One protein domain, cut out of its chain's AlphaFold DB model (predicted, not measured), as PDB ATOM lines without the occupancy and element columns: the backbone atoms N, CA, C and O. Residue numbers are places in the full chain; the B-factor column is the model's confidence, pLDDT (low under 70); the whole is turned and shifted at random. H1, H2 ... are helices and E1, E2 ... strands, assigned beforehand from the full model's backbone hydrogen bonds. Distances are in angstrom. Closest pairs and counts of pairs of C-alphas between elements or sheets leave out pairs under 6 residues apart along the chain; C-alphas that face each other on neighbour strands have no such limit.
ATOM      1  N   CYS A  23      23.377  -6.804  38.278       89.25
ATOM      2  CA  CYS A  23      23.414  -8.260  38.322       89.25
ATOM      3  C   CYS A  23      24.751  -8.791  37.832       89.25
ATOM      4  O   CYS A  23      25.373  -8.219  36.933       89.25
ATOM      5  N   LEU A  24      25.164  -9.912  38.418       85.75
ATOM      6  CA  LEU A  24      26.355 -10.639  38.010       85.75
ATOM      7  C   LEU A  24      26.142 -11.245  36.618       85.75
ATOM      8  O   LEU A  24      25.175 -11.977  36.395       85.75
ATOM      9  N   GLU A  25      27.047 -10.952  35.692       83.62
ATOM     10  CA  GLU A  25      27.030 -11.491  34.334       83.62
ATOM     11  C   GLU A  25      28.051 -12.636  34.224       83.62
ATOM     12  O   GLU A  25      29.245 -12.439  34.466       83.62
ATOM     13  N   CYS A  26      27.574 -13.841  33.899       76.62
ATOM     14  CA  CYS A  26      28.397 -15.047  33.771       76.62
ATOM     15  C   CYS A  26      28.059 -15.784  32.474       76.62
ATOM     16  O   CYS A  26      26.883 -16.027  32.201       76.62
ATOM     17  N   PHE A  27      29.086 -16.204  31.730       68.56
ATOM     18  CA  PHE A  27      28.942 -17.010  30.516       68.56
ATOM     19  C   PHE A  27      29.783 -18.291  30.576       68.56
ATOM     20  O   PHE A  27      30.878 -18.313  31.139       68.56
ATOM     21  N   GLU A  28      29.257 -19.333  29.923       63.06
ATOM     22  CA  GLU A  28      29.754 -20.717  29.803       63.06
ATOM     23  C   GLU A  28      31.270 -20.839  29.538       63.06
ATOM     24  O   GLU A  28      31.887 -21.828  29.925       63.06
ATOM     25  N   ARG A  29      31.899 -19.849  28.887       52.19
ATOM     26  CA  ARG A  29      33.274 -19.986  28.386       52.19
ATOM     27  C   ARG A  29      34.390 -19.807  29.415       52.19
ATOM     28  O   ARG A  29      35.470 -20.334  29.168       52.19
ATOM     29  N   ASP A  30      34.142 -19.146  30.547       51.12
ATOM     30  CA  ASP A  30      35.230 -18.769  31.465       51.12
ATOM     31  C   ASP A  30      35.112 -19.344  32.884       51.12
ATOM     32  O   ASP A  30      36.076 -19.255  33.642       51.12
ATOM     33  N   TYR A  31      33.960 -19.909  33.290       56.88
ATOM     34  CA  TYR A  31      33.669 -20.291  34.693       56.88
ATOM     35  C   TYR A  31      34.032 -19.196  35.725       56.88
ATOM     36  O   TYR A  31      34.224 -19.462  36.913       56.88
ATOM     37  N   GLN A  32      34.159 -17.947  35.270       58.59
ATOM     38  CA  GLN A  32      34.678 -16.817  36.024       58.59
ATOM     39  C   GLN A  32      33.690 -15.668  35.879       58.59
ATOM     40  O   GLN A  32      33.705 -14.915  34.911       58.59
ATOM     41  N   CYS A  33      32.822 -15.528  36.870       67.19
ATOM     42  CA  CYS A  33      31.955 -14.371  36.995       67.19
ATOM     43  C   CYS A  33      32.782 -13.183  37.502       67.19
ATOM     44  O   CYS A  33      33.312 -13.237  38.613       67.19
ATOM     45  N   ARG A  34      32.945 -12.125  36.697       67.06
ATOM     46  CA  ARG A  34      33.765 -10.956  37.083       67.06
ATOM     47  C   ARG A  34      33.126  -9.599  36.805       67.06
ATOM     48  O   ARG A  34      33.655  -8.594  37.275       67.06
ATOM     49  N   SER A  35      32.021  -9.546  36.068       80.19
ATOM     50  CA  SER A  35      31.375  -8.293  35.680       80.19
ATOM     51  C   SER A  35      29.974  -8.175  36.262       80.19
ATOM     52  O   SER A  35      29.205  -9.134  36.285       80.19
ATOM     53  N   TYR A  36      29.648  -6.962  36.702       85.50
ATOM     54  CA  TYR A  36      28.292  -6.564  37.057       85.50
ATOM     55  C   TYR A  36      27.731  -5.672  35.959       85.50
ATOM     56  O   TYR A  36      28.408  -4.763  35.471       85.50
ATOM     57  N   LYS A  37      26.479  -5.921  35.588       88.31
ATOM     58  CA  LYS A  37      25.769  -5.186  34.548       88.31
ATOM     59  C   LYS A  37      24.558  -4.495  35.138       88.31
ATOM     60  O   LYS A  37      23.796  -5.105  35.882       88.31
ATOM     61  N   LYS A  38      24.380  -3.225  34.779       90.19
ATOM     62  CA  LYS A  38      23.186  -2.459  35.134       90.19
ATOM     63  C   LYS A  38      21.986  -2.981  34.346       90.19
ATOM     64  O   LYS A  38      22.039  -3.017  33.115       90.19
ATOM     65  N   CYS A  39      20.915  -3.327  35.046       89.44
ATOM     66  CA  CYS A  39      19.680  -3.794  34.432       89.44
ATOM     67  C   CYS A  39      18.775  -2.641  34.008       89.44
ATOM     68  O   CYS A  39      18.849  -1.527  34.543       89.44
ATOM     69  N   LYS A  40      17.918  -2.911  33.024       90.81
ATOM     70  CA  LYS A  40      16.856  -1.993  32.614       90.81
ATOM     71  C   LYS A  40      15.732  -1.998  33.643       90.81
ATOM     72  O   LYS A  40      15.609  -2.896  34.473       90.81
ATOM     73  N   GLU A  41      14.890  -0.978  33.568       87.06
ATOM     74  CA  GLU A  41      13.693  -0.901  34.394       87.06
ATOM     75  C   GLU A  41      12.794  -2.128  34.158       87.06
ATOM     76  O   GLU A  41      12.528  -2.502  33.015       87.06
ATOM     77  N   GLY A  42      12.367  -2.775  35.246       85.25
ATOM     78  CA  GLY A  42      11.552  -3.994  35.211       85.25
ATOM     79  C   GLY A  42      12.321  -5.311  35.018       85.25
ATOM     80  O   GLY A  42      11.705  -6.372  35.112       85.25
ATOM     81  N   GLU A  43      13.638  -5.279  34.784       91.38
ATOM     82  CA  GLU A  43      14.477  -6.486  34.742       91.38
ATOM     83  C   GLU A  43      14.882  -6.950  36.154       91.38
ATOM     84  O   GLU A  43      14.890  -6.183  37.117       91.38
ATOM     85  N   VAL A  44      15.233  -8.232  36.267       92.56
ATOM     86  CA  VAL A  44      15.690  -8.898  37.496       92.56
ATOM     87  C   VAL A  44      17.010  -9.631  37.254       92.56
ATOM     88  O   VAL A  44      17.367  -9.909  36.107       92.56
ATOM     89  N   CYS A  45      17.728  -9.981  38.325       91.56
ATOM     90  CA  CYS A  45      18.893 -10.857  38.218       91.56
ATOM     91  C   CYS A  45      18.419 -12.291  38.032       91.56
ATOM     92  O   CYS A  45      17.823 -12.850  38.952       91.56
ATOM     93  N   LEU A  46      18.685 -12.875  36.867       91.31
ATOM     94  CA  LEU A  46      18.357 -14.255  36.536       91.31
ATOM     95  C   LEU A  46      19.633 -15.093  36.515       91.31
ATOM     96  O   LEU A  46      20.619 -14.719  35.883       91.31
ATOM     97  N   THR A  47      19.584 -16.256  37.160       88.88
ATOM     98  CA  THR A  47      20.608 -17.300  37.047       88.88
ATOM     99  C   THR A  47      19.965 -18.562  36.504       88.88
ATOM    100  O   THR A  47      18.933 -19.012  37.012       88.88
ATOM    101  N   SER A  48      20.585 -19.140  35.482       86.75
ATOM    102  CA  SER A  48      20.172 -20.394  34.872       86.75
ATOM    103  C   SER A  48      21.087 -21.547  35.261       86.75
ATOM    104  O   SER A  48      22.266 -21.362  35.564       86.75
ATOM    105  N   PHE A  49      20.529 -22.747  35.226       85.94
ATOM    106  CA  PHE A  49      21.187 -23.991  35.596       85.94
ATOM    107  C   PHE A  49      20.850 -25.035  34.540       85.94
ATOM    108  O   PHE A  49      19.683 -25.177  34.175       85.94
ATOM    109  N   GLU A  50      21.853 -25.769  34.065       84.44
ATOM    110  CA  GLU A  50      21.684 -26.802  33.042       84.44
ATOM    111  C   GLU A  50      22.344 -28.105  33.487       84.44
ATOM    112  O   GLU A  50      23.551 -28.134  33.727       84.44
ATOM    113  N   ASN A  51      21.557 -29.188  33.563       80.75
ATOM    114  CA  ASN A  51      21.926 -30.582  33.869       80.75
ATOM    115  C   ASN A  51      22.640 -30.837  35.209       80.75
ATOM    116  O   ASN A  51      22.550 -31.930  35.773       80.75
ATOM    117  N   THR A  52      23.305 -29.829  35.740       72.69
ATOM    118  CA  THR A  52      24.049 -29.755  36.980       72.69
ATOM    119  C   THR A  52      23.525 -28.554  37.758       72.69
ATOM    120  O   THR A  52      22.904 -27.649  37.203       72.69
ATOM    121  N   MET A  53      23.777 -28.528  39.062       69.75
ATOM    122  CA  MET A  53      23.422 -27.383  39.905       69.75
ATOM    123  C   MET A  53      24.459 -26.250  39.822       69.75
ATOM    124  O   MET A  53      24.407 -25.316  40.620       69.75
ATOM    125  N   MET A  54      25.402 -26.323  38.874       69.69
ATOM    126  CA  MET A  54      26.319 -25.225  38.589       69.69
ATOM    127  C   MET A  54      25.628 -24.187  37.690       69.69
ATOM    128  O   MET A  54      24.907 -24.578  36.767       69.69
ATOM    129  N   PRO A  55      25.829 -22.880  37.943       66.00
ATOM    130  CA  PRO A  55      25.296 -21.828  37.086       66.00
ATOM    131  C   PRO A  55      25.786 -21.988  35.645       66.00
ATOM    132  O   PRO A  55      26.990 -22.028  35.399       66.00
ATOM    133  N   PHE A  56      24.849 -22.071  34.704       76.00
ATOM    134  CA  PHE A  56      25.129 -22.149  33.272       76.00
ATOM    135  C   PHE A  56      25.348 -20.750  32.675       76.00
ATOM    136  O   PHE A  56      26.322 -20.513  31.962       76.00
ATOM    137  N   TRP A  57      24.483 -19.796  33.030       84.12
ATOM    138  CA  TRP A  57      24.675 -18.366  32.771       84.12
ATOM    139  C   TRP A  57      23.896 -17.521  33.785       84.12
ATOM    140  O   TRP A  57      22.895 -17.989  34.339       84.12
ATOM    141  N   SER A  58      24.315 -16.275  34.007       86.69
ATOM    142  CA  SER A  58      23.543 -15.298  34.789       86.69
ATOM    143  C   SER A  58      23.601 -13.898  34.186       86.69
ATOM    144  O   SER A  58      24.561 -13.563  33.492       86.69
ATOM    145  N   GLY A  59      22.580 -13.079  34.442       88.31
ATOM    146  CA  GLY A  59      22.523 -11.689  33.990       88.31
ATOM    147  C   GLY A  59      21.167 -11.019  34.227       88.31
ATOM    148  O   GLY A  59      20.297 -11.563  34.902       88.31
ATOM    149  N   CYS A  60      20.993  -9.817  33.673       88.94
ATOM    150  CA  CYS A  60      19.722  -9.084  33.710       88.94
ATOM    151  C   CYS A  60      18.721  -9.671  32.710       88.94
ATOM    152  O   CYS A  60      19.064  -9.825  31.534       88.94
ATOM    153  N   TRP A  61      17.494  -9.965  33.149       90.75
ATOM    154  CA  TRP A  61      16.459 -10.548  32.288       90.75
ATOM    155  C   TRP A  61      15.030 -10.200  32.738       90.75
ATOM    156  O   TRP A  61      14.836  -9.647  33.821       90.75
ATOM    157  N   GLN A  62      14.013 -10.512  31.925       88.88
ATOM    158  CA  GLN A  62      12.610 -10.288  32.298       88.88
ATOM    159  C   GLN A  62      12.140 -11.264  33.386       88.88
ATOM    160  O   GLN A  62      12.448 -12.458  33.354       88.88
ATOM    161  N   SER A  63      11.325 -10.762  34.318       87.88
ATOM    162  CA  SER A  63      10.808 -11.528  35.460       87.88
ATOM    163  C   SER A  63       9.847 -12.666  35.088       87.88
ATOM    164  O   SER A  63       9.676 -13.598  35.869       87.88
ATOM    165  N   GLU A  64       9.260 -12.637  33.888       86.19
ATOM    166  CA  GLU A  64       8.390 -13.708  33.368       86.19
ATOM    167  C   GLU A  64       9.114 -15.056  33.217       86.19
ATOM    168  O   GLU A  64       8.484 -16.111  33.198       86.19
ATOM    169  N   TYR A  65      10.446 -15.026  33.153       85.81
ATOM    170  CA  TYR A  65      11.290 -16.202  32.994       85.81
ATOM    171  C   TYR A  65      11.907 -16.694  34.300       85.81
ATOM    172  O   TYR A  65      12.839 -17.500  34.287       85.81
ATOM    173  N   CYS A  66      11.422 -16.207  35.438       87.50
ATOM    174  CA  CYS A  66      11.841 -16.687  36.743       87.50
ATOM    175  C   CYS A  66      11.175 -18.016  37.089       87.50
ATOM    176  O   CYS A  66      10.007 -18.238  36.779       87.50
ATOM    177  N   ASN A  67      11.905 -18.871  37.809       88.31
ATOM    178  CA  ASN A  67      11.410 -20.156  38.308       88.31
ATOM    179  C   ASN A  67      10.938 -21.106  37.196       88.31
ATOM    180  O   ASN A  67      10.066 -21.948  37.420       88.31
ATOM    181  N   LEU A  68      11.517 -20.988  35.996       88.94
ATOM    182  CA  LEU A  68      11.323 -21.987  34.956       88.94
ATOM    183  C   LEU A  68      11.967 -23.290  35.414       88.94
ATOM    184  O   LEU A  68      13.049 -23.287  35.998       88.94
ATOM    185  N   ASN A  69      11.311 -24.404  35.121       89.88
ATOM    186  CA  ASN A  69      11.860 -25.732  35.336       89.88
ATOM    187  C   ASN A  69      11.358 -26.627  34.209       89.88
ATOM    188  O   ASN A  69      10.174 -26.955  34.135       89.88
ATOM    189  N   ILE A  70      12.255 -26.963  33.290       88.81
ATOM    190  CA  ILE A  70      11.952 -27.653  32.037       88.81
ATOM    191  C   ILE A  70      12.917 -28.820  31.811       88.81
ATOM    192  O   ILE A  70      14.067 -28.795  32.247       88.81
ATOM    193  N   SER A  71      12.427 -29.873  31.161       90.81
ATOM    194  CA  SER A  71      13.237 -31.008  30.723       90.81
ATOM    195  C   SER A  71      12.914 -31.267  29.274       90.81
ATOM    196  O   SER A  71      11.752 -31.148  28.873       90.81
ATOM    197  N   PHE A  72      13.940 -31.590  28.500       89.44
ATOM    198  CA  PHE A  72      13.763 -32.024  27.135       89.44
ATOM    199  C   PHE A  72      14.800 -33.046  26.718       89.44
ATOM    200  O   PHE A  72      15.966 -32.985  27.114       89.44
ATOM    201  N   SER A  73      14.363 -33.955  25.857       90.44
ATOM    202  CA  SER A  73      15.148 -35.094  25.414       90.44
ATOM    203  C   SER A  73      14.997 -35.275  23.912       90.44
ATOM    204  O   SER A  73      13.897 -35.445  23.395       90.44
ATOM    205  N   THR A  74      16.112 -35.262  23.196       89.81
ATOM    206  CA  THR A  74      16.232 -35.616  21.775       89.81
ATOM    207  C   THR A  74      17.048 -36.905  21.655       89.81
ATOM    208  O   THR A  74      17.570 -37.384  22.660       89.81
ATOM    209  N   PRO A  75      17.218 -37.501  20.462       88.88
ATOM    210  CA  PRO A  75      18.124 -38.630  20.279       88.88
ATOM    211  C   PRO A  75      19.524 -38.427  20.860       88.88
ATOM    212  O   PRO A  75      20.049 -39.333  21.498       88.88
ATOM    213  N   ASP A  76      20.105 -37.242  20.701       84.44
ATOM    214  CA  ASP A  76      21.504 -36.926  21.005       84.44
ATOM    215  C   ASP A  76      21.719 -36.167  22.322       84.44
ATOM    216  O   ASP A  76      22.828 -36.157  22.848       84.44
ATOM    217  N   VAL A  77      20.681 -35.528  22.864       82.62
ATOM    218  CA  VAL A  77      20.802 -34.624  24.011       82.62
ATOM    219  C   VAL A  77      19.669 -34.875  25.001       82.62
ATOM    220  O   VAL A  77      18.552 -35.203  24.616       82.62
ATOM    221  N   ARG A  78      19.967 -34.751  26.294       86.25
ATOM    222  CA  ARG A  78      18.969 -34.647  27.365       86.25
ATOM    223  C   ARG A  78      19.354 -33.465  28.232       86.25
ATOM    224  O   ARG A  78      20.513 -33.357  28.636       86.25
ATOM    225  N   VAL A  79      18.407 -32.574  28.481       85.94
ATOM    226  CA  VAL A  79      18.644 -31.324  29.194       85.94
ATOM    227  C   VAL A  79      17.579 -31.133  30.246       85.94
ATOM    228  O   VAL A  79      16.391 -31.154  29.950       85.94
ATOM    229  N   ARG A  80      18.028 -30.882  31.472       88.75
ATOM    230  CA  ARG A  80      17.210 -30.356  32.561       88.75
ATOM    231  C   ARG A  80      17.659 -28.937  32.822       88.75
ATOM    232  O   ARG A  80      18.824 -28.721  33.144       88.75
ATOM    233  N   TYR A  81      16.751 -27.994  32.669       87.50
ATOM    234  CA  TYR A  81      17.059 -26.581  32.742       87.50
ATOM    235  C   TYR A  81      16.141 -25.899  33.743       87.50
ATOM    236  O   TYR A  81      14.930 -26.121  33.744       87.50
ATOM    237  N   ALA A  82      16.718 -25.068  34.601       89.94
ATOM    238  CA  ALA A  82      15.944 -24.256  35.517       89.94
ATOM    239  C   ALA A  82      16.512 -22.851  35.643       89.94
ATOM    240  O   ALA A  82      17.711 -22.628  35.480       89.94
ATOM    241  N   THR A  83      15.639 -21.910  35.974       89.94
ATOM    242  CA  THR A  83      16.011 -20.528  36.263       89.94
ATOM    243  C   THR A  83      15.577 -20.150  37.666       89.94
ATOM    244  O   THR A  83      14.616 -20.675  38.224       89.94
ATOM    245  N   SER A  84      16.294 -19.199  38.238       92.38
ATOM    246  CA  SER A  84      15.976 -18.580  39.519       92.38
ATOM    247  C   SER A  84      16.258 -17.093  39.413       92.38
ATOM    248  O   SER A  84      17.087 -16.683  38.596       92.38
ATOM    249  N   CYS A  85      15.579 -16.294  40.231       93.00
ATOM    250  CA  CYS A  85      15.751 -14.852  40.204       93.00
ATOM    251  C   CYS A  85      15.895 -14.242  41.590       93.00
ATOM    252  O   CYS A  85      15.419 -14.790  42.585       93.00
ATOM    253  N   CYS A  86      16.491 -13.057  41.622       91.62
ATOM    254  CA  CYS A  86      16.500 -12.166  42.769       91.62
ATOM    255  C   CYS A  86      16.412 -10.702  42.302       91.62
ATOM    256  O   CYS A  86      16.681 -10.382  41.142       91.62
ATOM    257  N   ASN A  87      15.957  -9.820  43.191       90.44
ATOM    258  CA  ASN A  87      15.560  -8.444  42.866       90.44
ATOM    259  C   ASN A  87      16.289  -7.379  43.701       90.44
ATOM    260  O   ASN A  87      15.863  -6.226  43.730       90.44
ATOM    261  N   THR A  88      17.366  -7.755  44.391       88.69
ATOM    262  CA  THR A  88      18.209  -6.829  45.155       88.69
ATOM    263  C   THR A  88      19.551  -6.636  44.462       88.69
ATOM    264  O   THR A  88      20.005  -7.504  43.721       88.69
ATOM    265  N   ASP A  89      20.205  -5.505  44.709       87.19
ATOM    266  CA  ASP A  89      21.493  -5.206  44.089       87.19
ATOM    267  C   ASP A  89      22.560  -6.256  44.436       87.19
ATOM    268  O   ASP A  89      22.655  -6.690  45.587       87.19
ATOM    269  N   ASN A  90      23.341  -6.676  43.435       85.62
ATOM    270  CA  ASN A  90      24.402  -7.686  43.545       85.62
ATOM    271  C   ASN A  90      23.950  -9.017  44.175       85.62
ATOM    272  O   ASN A  90      24.730  -9.714  44.829       85.62
ATOM    273  N   CYS A  91      22.679  -9.376  44.003       86.75
ATOM    274  CA  CYS A  91      22.147 -10.607  44.558       86.75
ATOM    275  C   CYS A  91      22.624 -11.840  43.785       86.75
ATOM    276  O   CYS A  91      22.863 -11.809  42.578       86.75
ATOM    277  N   THR A  92      22.721 -12.958  44.500       81.38
ATOM    278  CA  THR A  92      22.888 -14.281  43.896       81.38
ATOM    279  C   THR A  92      21.548 -14.992  43.962       81.38
ATOM    280  O   THR A  92      21.001 -15.179  45.050       81.38
ATOM    281  N   ALA A  93      20.998 -15.358  42.806       85.69
ATOM    282  CA  ALA A  93      19.731 -16.069  42.767       85.69
ATOM    283  C   ALA A  93      19.876 -17.461  43.420       85.69
ATOM    284  O   ALA A  93      20.930 -18.097  43.291       85.69
ATOM    285  N   PRO A  94      18.855 -17.930  44.156       87.75
ATOM    286  CA  PRO A  94      18.930 -19.196  44.874       87.75
ATOM    287  C   PRO A  94      19.030 -20.371  43.901       87.75
ATOM    288  O   PRO A  94      18.321 -20.410  42.901       87.75
ATOM    289  N   THR A  95      19.853 -21.371  44.211       86.81
ATOM    290  CA  THR A  95      19.947 -22.576  43.379       86.81
ATOM    291  C   THR A  95      18.601 -23.318  43.359       86.81
ATOM    292  O   THR A  95      18.140 -23.764  44.414       86.81
ATOM    293  N   PRO A  96      17.949 -23.470  42.192       89.00
ATOM    294  CA  PRO A  96      16.669 -24.147  42.091       89.00
ATOM    295  C   PRO A  96      16.844 -25.663  42.209       89.00
ATOM    296  O   PRO A  96      17.921 -26.221  41.992       89.00
ATOM    297  N   THR A  97      15.742 -26.358  42.494       89.19
ATOM    298  CA  THR A  97      15.694 -27.817  42.346       89.19
ATOM    299  C   THR A  97      15.408 -28.149  40.885       89.19
ATOM    300  O   THR A  97      14.310 -27.895  40.391       89.19
ATOM    301  N   LEU A  98      16.393 -28.714  40.185       89.12
ATOM    302  CA  LEU A  98      16.187 -29.240  38.835       89.12
ATOM    303  C   LEU A  98      15.152 -30.365  38.860       89.12
ATOM    304  O   LEU A  98      15.104 -31.143  39.815       89.12
ATOM    305  N   MET A  99      14.374 -30.499  37.784       88.94
ATOM    306  CA  MET A  99      13.516 -31.671  37.622       88.94
ATOM    307  C   MET A  99      14.291 -32.988  37.801       88.94
ATOM    308  O   MET A  99      15.500 -33.055  37.528       88.94
ATOM    309  N   PRO A 100      13.624 -34.045  38.296       87.06
ATOM    310  CA  PRO A 100      14.273 -35.325  38.517       87.06
ATOM    311  C   PRO A 100      14.740 -35.919  37.187       87.06
ATOM    312  O   PRO A 100      14.048 -35.829  36.172       87.06
ATOM    313  N   ASN A 101      15.906 -36.567  37.198       84.00
ATOM    314  CA  ASN A 101      16.334 -37.396  36.076       84.00
ATOM    315  C   ASN A 101      15.520 -38.698  36.085       84.00
ATOM    316  O   ASN A 101      15.925 -39.690  36.692       84.00
ATOM    317  N   ASN A 102      14.330 -38.657  35.488       85.25
ATOM    318  CA  ASN A 102      13.414 -39.785  35.454       85.25
ATOM    319  C   ASN A 102      13.495 -40.498  34.099       85.25
ATOM    320  O   ASN A 102      12.991 -39.993  33.099       85.25
ATOM    321  N   ALA A 103      14.096 -41.689  34.087       84.81
ATOM    322  CA  ALA A 103      14.193 -42.544  32.904       84.81
ATOM    323  C   ALA A 103      12.938 -43.415  32.670       84.81
ATOM    324  O   ALA A 103      12.874 -44.171  31.699       84.81
ATOM    325  N   GLN A 104      11.934 -43.350  33.554       89.81
ATOM    326  CA  GLN A 104      10.699 -44.113  33.408       89.81
ATOM    327  C   GLN A 104       9.876 -43.570  32.240       89.81
ATOM    328  O   GLN A 104       9.503 -42.396  32.213       89.81
ATOM    329  N   LYS A 105       9.553 -44.457  31.295       91.62
ATOM    330  CA  LYS A 105       8.692 -44.150  30.150       91.62
ATOM    331  C   LYS A 105       7.297 -43.762  30.632       91.62
ATOM    332  O   LYS A 105       6.697 -44.491  31.420       91.62
ATOM    333  N   ASN A 106       6.774 -42.653  30.123       92.44
ATOM    334  CA  ASN A 106       5.468 -42.117  30.522       92.44
ATOM    335  C   ASN A 106       4.326 -42.482  29.554       92.44
ATOM    336  O   ASN A 106       3.204 -42.016  29.719       92.44
ATOM    337  N   GLY A 107       4.608 -43.306  28.540       90.44
ATOM    338  CA  GLY A 107       3.639 -43.735  27.528       90.44
ATOM    339  C   GLY A 107       3.470 -42.771  26.350       90.44
ATOM    340  O   GLY A 107       2.876 -43.167  25.350       90.44
ATOM    341  N   HIS A 108       4.026 -41.557  26.412       91.06
ATOM    342  CA  HIS A 108       4.063 -40.645  25.273       91.06
ATOM    343  C   HIS A 108       5.218 -40.982  24.330       91.06
ATOM    344  O   HIS A 108       6.285 -41.446  24.742       91.06
ATOM    345  N   THR A 109       5.005 -40.730  23.042       93.06
ATOM    346  CA  THR A 109       6.012 -40.934  22.000       93.06
ATOM    347  C   THR A 109       6.049 -39.742  21.065       93.06
ATOM    348  O   THR A 109       5.002 -39.318  20.578       93.06
ATOM    349  N   CYS A 110       7.250 -39.267  20.753       92.25
ATOM    350  CA  CYS A 110       7.461 -38.159  19.827       92.25
ATOM    351  C   CYS A 110       8.259 -38.610  18.603       92.25
ATOM    352  O   CYS A 110       9.103 -39.509  18.725       92.25
ATOM    353  N   PRO A 111       8.016 -38.040  17.408       92.44
ATOM    354  CA  PRO A 111       8.918 -38.213  16.274       92.44
ATOM    355  C   PRO A 111      10.337 -37.791  16.667       92.44
ATOM    356  O   PRO A 111      10.527 -36.742  17.281       92.44
ATOM    357  N   ALA A 112      11.328 -38.612  16.334       91.25
ATOM    358  CA  ALA A 112      12.693 -38.425  16.801       91.25
ATOM    359  C   ALA A 112      13.686 -38.480  15.640       91.25
ATOM    360  O   ALA A 112      13.709 -39.421  14.842       91.25
ATOM    361  N   CYS A 113      14.529 -37.458  15.555       89.31
ATOM    362  CA  CYS A 113      15.638 -37.407  14.614       89.31
ATOM    363  C   CYS A 113      16.738 -36.487  15.122       89.31
ATOM    364  O   CYS A 113      16.504 -35.631  15.974       89.31
ATOM    365  N   TYR A 114      17.935 -36.693  14.584       87.56
ATOM    366  CA  TYR A 114      19.090 -35.845  14.803       87.56
ATOM    367  C   TYR A 114      19.882 -35.734  13.502       87.56
ATOM    368  O   TYR A 114      20.142 -36.742  12.845       87.56
ATOM    369  N   SER A 115      20.250 -34.513  13.124       84.56
ATOM    370  CA  SER A 115      21.080 -34.222  11.956       84.56
ATOM    371  C   SER A 115      22.144 -33.189  12.312       84.56
ATOM    372  O   SER A 115      21.821 -32.105  12.805       84.56
ATOM    373  N   GLN A 116      23.410 -33.514  12.025       74.25
ATOM    374  CA  GLN A 116      24.540 -32.582  12.132       74.25
ATOM    375  C   GLN A 116      24.759 -31.739  10.863       74.25
ATOM    376  O   GLN A 116      25.543 -30.791  10.887       74.25
ATOM    377  N   THR A 117      24.091 -32.066   9.753       72.31
ATOM    378  CA  THR A 117      24.277 -31.420   8.442       72.31
ATOM    379  C   THR A 117      23.151 -30.439   8.106       72.31
ATOM    380  O   THR A 117      22.026 -30.606   8.569       72.31
ATOM    381  N   LYS A 118      23.425 -29.454   7.229       62.41
ATOM    382  CA  LYS A 118      22.415 -28.512   6.707       62.41
ATOM    383  C   LYS A 118      21.281 -29.263   5.983       62.41
ATOM    384  O   LYS A 118      21.427 -29.620   4.820       62.41
ATOM    385  N   GLY A 119      20.148 -29.442   6.659       65.19
ATOM    386  CA  GLY A 119      18.906 -30.010   6.122       65.19
ATOM    387  C   GLY A 119      17.927 -30.328   7.255       65.19
ATOM    388  O   GLY A 119      18.375 -30.590   8.366       65.19
ATOM    389  N   ASP A 120      16.616 -30.269   6.999       70.88
ATOM    390  CA  ASP A 120      15.600 -30.662   7.992       70.88
ATOM    391  C   ASP A 120      15.799 -32.134   8.397       70.88
ATOM    392  O   ASP A 120      16.211 -32.957   7.574       70.88
ATOM    393  N   CYS A 121      15.527 -32.474   9.658       84.44
ATOM    394  CA  CYS A 121      15.566 -33.866  10.085       84.44
ATOM    395  C   CYS A 121      14.179 -34.489   9.895       84.44
ATOM    396  O   CYS A 121      13.195 -34.070  10.507       84.44
ATOM    397  N   ILE A 122      14.103 -35.486   9.007       86.31
ATOM    398  CA  ILE A 122      12.882 -36.253   8.745       86.31
ATOM    399  C   ILE A 122      12.905 -37.489   9.654       86.31
ATOM    400  O   ILE A 122      13.777 -38.349   9.481       86.31
ATOM    401  N   PRO A 123      11.988 -37.598  10.628       87.12
ATOM    402  CA  PRO A 123      11.975 -38.713  11.564       87.12
ATOM    403  C   PRO A 123      11.576 -40.013  10.858       87.12
ATOM    404  O   PRO A 123      10.550 -40.087  10.191       87.12
ATOM    405  N   GLN A 124      12.399 -41.047  11.031       88.88
ATOM    406  CA  GLN A 124      12.096 -42.430  10.625       88.88
ATOM    407  C   GLN A 124      11.614 -43.280  11.810       88.88
ATOM    408  O   GLN A 124      11.082 -44.373  11.632       88.88
ATOM    409  N   TYR A 125      11.814 -42.775  13.028       90.44
ATOM    410  CA  TYR A 125      11.517 -43.450  14.281       90.44
ATOM    411  C   TYR A 125      10.885 -42.470  15.263       90.44
ATOM    412  O   TYR A 125      11.010 -41.248  15.131       90.44
ATOM    413  N   SER A 126      10.267 -43.030  16.292       92.50
ATOM    414  CA  SER A 126       9.865 -42.303  17.488       92.50
ATOM    415  C   SER A 126      10.729 -42.657  18.680       92.50
ATOM    416  O   SER A 126      11.273 -43.756  18.755       92.50
ATOM    417  N   MET A 127      10.827 -41.738  19.637       91.69
ATOM    418  CA  MET A 127      11.376 -42.020  20.962       91.69
ATOM    419  C   MET A 127      10.254 -42.058  21.994       91.69
ATOM    420  O   MET A 127       9.276 -41.319  21.875       91.69
ATOM    421  N   ALA A 128      10.390 -42.933  22.988       92.31
ATOM    422  CA  ALA A 128       9.515 -42.927  24.152       92.31
ATOM    423  C   ALA A 128       9.938 -41.789  25.084       92.31
ATOM    424  O   ALA A 128      11.108 -41.718  25.463       92.31
ATOM    425  N   CYS A 129       8.996 -40.928  25.448       92.31
ATOM    426  CA  CYS A 129       9.238 -39.853  26.394       92.31
ATOM    427  C   CYS A 129       9.272 -40.395  27.827       92.31
ATOM    428  O   CYS A 129       8.702 -41.453  28.131       92.31
ATOM    429  N   THR A 130       9.953 -39.675  28.715       91.94
ATOM    430  CA  THR A 130      10.134 -40.091  30.105       91.94
ATOM    431  C   THR A 130       9.694 -39.010  31.086       91.94
ATOM    432  O   THR A 130       9.627 -37.825  30.758       91.94
ATOM    433  N   GLY A 131       9.341 -39.426  32.303       92.38
ATOM    434  CA  GLY A 131       8.902 -38.513  33.359       92.38
ATOM    435  C   GLY A 131       7.753 -37.597  32.920       92.38
ATOM    436  O   GLY A 131       6.731 -38.060  32.417       92.38
ATOM    437  N   GLU A 132       7.932 -36.288  33.092       91.50
ATOM    438  CA  GLU A 132       6.916 -35.278  32.763       91.50
ATOM    439  C   GLU A 132       6.968 -34.789  31.308       91.50
ATOM    440  O   GLU A 132       6.218 -33.887  30.942       91.50
ATOM    441  N   GLU A 133       7.830 -35.354  30.454       92.19
ATOM    442  CA  GLU A 133       7.941 -34.930  29.057       92.19
ATOM    443  C   GLU A 133       6.742 -35.411  28.224       92.19
ATOM    444  O   GLU A 133       6.702 -36.554  27.772       92.19
ATOM    445  N   LYS A 134       5.735 -34.552  28.049       90.38
ATOM    446  CA  LYS A 134       4.448 -34.887  27.404       90.38
ATOM    447  C   LYS A 134       4.219 -34.173  26.067       90.38
ATOM    448  O   LYS A 134       3.221 -34.447  25.402       90.38
ATOM    449  N   SER A 135       5.131 -33.292  25.665       89.50
ATOM    450  CA  SER A 135       5.051 -32.497  24.434       89.50
ATOM    451  C   SER A 135       6.178 -32.850  23.469       89.50
ATOM    452  O   SER A 135       7.279 -33.185  23.903       89.50
ATOM    453  N   CYS A 136       5.932 -32.720  22.163       90.12
ATOM    454  CA  CYS A 136       6.957 -32.940  21.144       90.12
ATOM    455  C   CYS A 136       7.507 -31.625  20.594       90.12
ATOM    456  O   CYS A 136       6.775 -30.669  20.329       90.12
ATOM    457  N   ILE A 137       8.822 -31.602  20.403       88.69
ATOM    458  CA  ILE A 137       9.572 -30.420  19.985       88.69
ATOM    459  C   ILE A 137      10.365 -30.706  18.715       88.69
ATOM    460  O   ILE A 137      10.871 -31.811  18.514       88.69
ATOM    461  N   HIS A 138      10.532 -29.674  17.898       87.19
ATOM    462  CA  HIS A 138      11.489 -29.642  16.804       87.19
ATOM    463  C   HIS A 138      12.420 -28.453  17.009       87.19
ATOM    464  O   HIS A 138      12.002 -27.303  16.886       87.19
ATOM    465  N   LEU A 139      13.675 -28.746  17.335       83.31
ATOM    466  CA  LEU A 139      14.731 -27.785  17.596       83.31
ATOM    467  C   LEU A 139      15.654 -27.665  16.386       83.31
ATOM    468  O   LEU A 139      16.163 -28.649  15.852       83.31
ATOM    469  N   LYS A 140      15.937 -26.425  16.006       81.12
ATOM    470  CA  LYS A 140      16.987 -26.050  15.069       81.12
ATOM    471  C   LYS A 140      18.001 -25.201  15.812       81.12
ATOM    472  O   LYS A 140      17.632 -24.217  16.444       81.12
ATOM    473  N   SER A 141      19.271 -25.564  15.717       75.62
ATOM    474  CA  SER A 141      20.373 -24.883  16.392       75.62
ATOM    475  C   SER A 141      21.591 -24.869  15.477       75.62
ATOM    476  O   SER A 141      22.201 -25.909  15.245       75.62
ATOM    477  N   TRP A 142      21.931 -23.711  14.906       70.12
ATOM    478  CA  TRP A 142      23.137 -23.538  14.074       70.12
ATOM    479  C   TRP A 142      23.247 -24.521  12.897       70.12
ATOM    480  O   TRP A 142      24.329 -24.957  12.516       70.12
ATOM    481  N   GLY A 143      22.103 -24.884  12.311       72.81
ATOM    482  CA  GLY A 143      22.035 -25.861  11.222       72.81
ATOM    483  C   GLY A 143      22.045 -27.324  11.670       72.81
ATOM    484  O   GLY A 143      21.938 -28.185  10.803       72.81
ATOM    485  N   LYS A 144      22.111 -27.600  12.980       80.94
ATOM    486  CA  LYS A 144      21.730 -28.888  13.569       80.94
ATOM    487  C   LYS A 144      20.224 -28.921  13.784       80.94
ATOM    488  O   LYS A 144      19.632 -27.904  14.153       80.94
ATOM    489  N   TYR A 145      19.630 -30.082  13.569       85.69
ATOM    490  CA  TYR A 145      18.193 -30.294  13.704       85.69
ATOM    491  C   TYR A 145      17.958 -31.495  14.598       85.69
ATOM    492  O   TYR A 145      18.583 -32.541  14.402       85.69
ATOM    493  N   SER A 146      17.066 -31.347  15.565       88.50
ATOM    494  CA  SER A 146      16.669 -32.430  16.446       88.50
ATOM    495  C   SER A 146      15.177 -32.384  16.743       88.50
ATOM    496  O   SER A 146      14.577 -31.319  16.867       88.50
ATOM    497  N   ARG A 147      14.562 -33.560  16.843       90.12
ATOM    498  CA  ARG A 147      13.174 -33.720  17.288       90.12
ATOM    499  C   ARG A 147      13.123 -34.653  18.481       90.12
ATOM    500  O   ARG A 147      13.920 -35.591  18.541       90.12
ATOM    501  N   GLY A 148      12.219 -34.393  19.414       91.81
ATOM    502  CA  GLY A 148      12.144 -35.166  20.647       91.81
ATOM    503  C   GLY A 148      11.014 -34.747  21.576       91.81
ATOM    504  O   GLY A 148      10.014 -34.181  21.135       91.81
ATOM    505  N   CYS A 149      11.190 -35.050  22.856       91.81
ATOM    506  CA  CYS A 149      10.233 -34.868  23.937       91.81
ATOM    507  C   CYS A 149      10.585 -33.651  24.811       91.81
ATOM    508  O   CYS A 149      11.743 -33.242  24.895       91.81
ATOM    509  N   SER A 150       9.581 -33.068  25.467       90.75
ATOM    510  CA  SER A 150       9.719 -31.946  26.396       90.75
ATOM    511  C   SER A 150       8.582 -31.901  27.416       90.75
ATOM    512  O   SER A 150       7.470 -32.345  27.130       90.75
ATOM    513  N   THR A 151       8.826 -31.328  28.598       89.56
ATOM    514  CA  THR A 151       7.801 -31.119  29.641       89.56
ATOM    515  C   THR A 151       6.787 -30.038  29.297       89.56
ATOM    516  O   THR A 151       5.643 -30.094  29.736       89.56
ATOM    517  N   THR A 152       7.198 -29.045  28.516       78.00
ATOM    518  CA  THR A 152       6.355 -27.929  28.079       78.00
ATOM    519  C   THR A 152       6.799 -27.439  26.704       78.00
ATOM    520  O   THR A 152       7.752 -27.962  26.118       78.00
ATOM    521  N   ASP A 153       6.138 -26.419  26.174       66.19
ATOM    522  CA  ASP A 153       6.588 -25.738  24.966       66.19
ATOM    523  C   ASP A 153       7.882 -24.955  25.219       66.19
ATOM    524  O   ASP A 153       7.871 -23.780  25.588       66.19
ATOM    525  N   LEU A 154       9.022 -25.592  24.943       68.94
ATOM    526  CA  LEU A 154      10.337 -24.935  24.937       68.94
ATOM    527  C   LEU A 154      10.416 -23.775  23.953       68.94
ATOM    528  O   LEU A 154      11.291 -22.921  24.080       68.94
ATOM    529  N   CYS A 155       9.534 -23.752  22.954       67.88
ATOM    530  CA  CYS A 155       9.581 -22.762  21.891       67.88
ATOM    531  C   CYS A 155       9.373 -21.327  22.392       67.88
ATOM    532  O   CYS A 155       9.782 -20.396  21.710       67.88
ATOM    533  N   ASN A 156       8.813 -21.145  23.592       66.69
ATOM    534  CA  ASN A 156       8.655 -19.825  24.207       66.69
ATOM    535  C   ASN A 156       9.918 -19.331  24.930       66.69
ATOM    536  O   ASN A 156       9.994 -18.162  25.290       66.69
ATOM    537  N   ILE A 157      10.898 -20.207  25.171       69.38
ATOM    538  CA  ILE A 157      12.058 -19.928  26.037       69.38
ATOM    539  C   ILE A 157      13.404 -20.214  25.358       69.38
ATOM    540  O   ILE A 157      14.452 -20.160  26.003       69.38
ATOM    541  N   THR A 158      13.414 -20.465  24.042       65.94
ATOM    542  CA  THR A 158      14.645 -20.679  23.256       65.94
ATOM    543  C   THR A 158      15.625 -19.512  23.340       65.94
ATOM    544  O   THR A 158      16.833 -19.731  23.302       65.94
ATOM    545  N   ASP A 159      15.115 -18.293  23.511       63.84
ATOM    546  CA  ASP A 159      15.912 -17.070  23.654       63.84
ATOM    547  C   ASP A 159      16.768 -17.047  24.934       63.84
ATOM    548  O   ASP A 159      17.771 -16.338  24.991       63.84
ATOM    549  N   ILE A 160      16.390 -17.829  25.949       64.75
ATOM    550  CA  ILE A 160      17.018 -17.867  27.281       64.75
ATOM    551  C   ILE A 160      18.064 -18.978  27.369       64.75
ATOM    552  O   ILE A 160      19.034 -18.874  28.117       64.75
ATOM    553  N   LEU A 161      17.881 -20.054  26.598       65.25
ATOM    554  CA  LEU A 161      18.817 -21.180  26.564       65.25
ATOM    555  C   LEU A 161      20.173 -20.779  25.957       65.25
ATOM    556  O   LEU A 161      21.196 -21.349  26.322       65.25
ATOM    557  N   LYS A 162      20.204 -19.802  25.038       64.62
ATOM    558  CA  LYS A 162      21.436 -19.294  24.403       64.62
ATOM    559  C   LYS A 162      21.344 -17.768  24.174       64.62
ATOM    560  O   LYS A 162      21.094 -17.334  23.047       64.62
ATOM    561  N   PRO A 163      21.562 -16.943  25.217       59.53
ATOM    562  CA  PRO A 163      21.358 -15.490  25.154       59.53
ATOM    563  C   PRO A 163      22.332 -14.754  24.212       59.53
ATOM    564  O   PRO A 163      21.996 -13.687  23.699       59.53
ATOM    565  N   ASP A 164      23.505 -15.334  23.925       55.56
ATOM    566  CA  ASP A 164      24.569 -14.700  23.130       55.56
ATOM    567  C   ASP A 164      24.271 -14.562  21.630       55.56
ATOM    568  O   ASP A 164      24.943 -13.790  20.940       55.56
ATOM    569  N   ASN A 165      23.303 -15.302  21.071       55.84
ATOM    570  CA  ASN A 165      23.033 -15.204  19.637       55.84
ATOM    571  C   ASN A 165      21.635 -15.677  19.221       55.84
ATOM    572  O   ASN A 165      21.400 -16.848  18.932       55.84
ATOM    573  N   LYS A 166      20.710 -14.725  19.079       57.22
ATOM    574  CA  LYS A 166      19.340 -14.990  18.608       57.22
ATOM    575  C   LYS A 166      19.265 -15.485  17.153       57.22
ATOM    576  O   LYS A 166      18.246 -16.030  16.735       57.22
ATOM    577  N   ARG A 167      20.317 -15.299  16.341       56.22
ATOM    578  CA  ARG A 167      20.331 -15.690  14.919       56.22
ATOM    579  C   ARG A 167      20.858 -17.115  14.761       56.22
ATOM    580  O   ARG A 167      22.043 -17.319  14.536       56.22
ATOM    581  N   GLY A 168      19.970 -18.105  14.822       61.19
ATOM    582  CA  GLY A 168      20.342 -19.496  14.526       61.19
ATOM    583  C   GLY A 168      19.529 -20.563  15.246       61.19
ATOM    584  O   GLY A 168      19.667 -21.742  14.908       61.19
ATOM    585  N   HIS A 169      18.681 -20.153  16.189       70.88
ATOM    586  CA  HIS A 169      17.806 -21.030  16.949       70.88
ATOM    587  C   HIS A 169      16.355 -20.877  16.486       70.88
ATOM    588  O   HIS A 169      15.876 -19.767  16.275       70.88
ATOM    589  N   SER A 170      15.656 -21.988  16.279       75.06
ATOM    590  CA  SER A 170      14.213 -21.996  16.031       75.06
ATOM    591  C   SER A 170      13.626 -23.241  16.668       75.06
ATOM    592  O   SER A 170      14.242 -24.305  16.633       75.06
ATOM    593  N   CYS A 171      12.452 -23.097  17.264       77.31
ATOM    594  CA  CYS A 171      11.684 -24.207  17.790       77.31
ATOM    595  C   CYS A 171      10.300 -24.180  17.154       77.31
ATOM    596  O   CYS A 171       9.685 -23.120  17.042       77.31
ATOM    597  N   THR A 172       9.817 -25.344  16.735       78.56
ATOM    598  CA  THR A 172       8.432 -25.521  16.294       78.56
ATOM    599  C   THR A 172       7.783 -26.632  17.102       78.56
ATOM    600  O   THR A 172       8.429 -27.627  17.444       78.56
ATOM    601  N   ARG A 173       6.506 -26.437  17.436       75.25
ATOM    602  CA  ARG A 173       5.696 -27.460  18.092       75.25
ATOM    603  C   ARG A 173       5.326 -28.519  17.060       75.25
ATOM    604  O   ARG A 173       4.832 -28.173  15.987       75.25
ATOM    605  N   ASP A 174       5.530 -29.786  17.399       71.94
ATOM    606  CA  ASP A 174       5.100 -30.908  16.568       71.94
ATOM    607  C   ASP A 174       3.932 -31.622  17.260       71.94
ATOM    608  O   ASP A 174       4.121 -32.394  18.188       71.94
TER     609      ASP A 174
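This is residues 23 to 174 of the 390 residues of an uncharacterized protein of Xenopus tropicalis (UniProt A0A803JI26). Two groups of antiparallel strands, E1 to E4 at one end and E7 to E11 at the other, are bridged by the hairpin of E5 and E6: E6 pairs with E3, and E5 with E10. H1 is near the middle, beside the strands, and residues 87 to 104 run back along the length as a long link from E6 to E7. The printed part has 152 residues with eleven named strands and one named helix; along the chain H1 comes after E10 and before E11; it is mostly strand, with E1 and E2 a small antiparallel sheet and the other nine strands a branched, strongly twisted sheet of antiparallel pairs in which E10 has three neighbours, E5, E7 and E9. The whole is compact, with a radius of gyration of the C-alphas of 16.3 A, and only just elongated, spanning 50 by 33 by 27 A.

E1, residues 23 to 25, and E2, residues 35 to 38, form a hairpin, with N 25 and O 35 within hydrogen-bond range at 2.9 A. E3, residues 43 to 50, and E4, residues 55 to 62, form another, with N 46 and O 59 at 2.9 A. E4 bends by 70 degrees at Gly 59, whose C-alpha and that of Glu 25 are the closest of E4 and E1, 4.5 A apart. E6, residues 78 to 86, is on the other side of E3 from E4, antiparallel, with N 47 and O 84 at 2.9 A. E5, residues 69 to 73, and E6 form a hairpin, with N 70 and O 81 at 2.8 A. E10, residues 144 to 150, is antiparallel to E5 at 120 degrees, with N 73 and O 149 at 2.9 A. E10 has two further neighbours, both antiparallel: E9, residues 135 to 141, in a hairpin, with N 139 and O 146 at 2.8 A, and E7, residues 105 to 115, with N 147 and O 113 at 3.0 A. E7 bends by 92 degrees at residue 108 and forms a hairpin with E8, residues 125 to 130, with N 110 and O 127 at 3.1 A. E11, residues 169 to 173, is an edge strand antiparallel to E9, with N 140 and O 170 at 2.8 A. H1, residues 158 to 161, is at the sheet's level, height 0.6 A; it is too short for an O i to N i+4 pair.

E1 begins at C-alpha 23 (23.414, -8.260, 38.322). E6 measures 27.4 A, E7 24.1 A and E3 21.6 A. E11 ends at C-alpha 173 (5.696, -27.460, 18.092).

The farthest C-alphas, of Asp 89 and Gln 124, are 50.9 A apart. The printed part has no cut. Confidence is under 70 at residues 27 to 34, 53 to 55, 118 to 119 and 153 to 168.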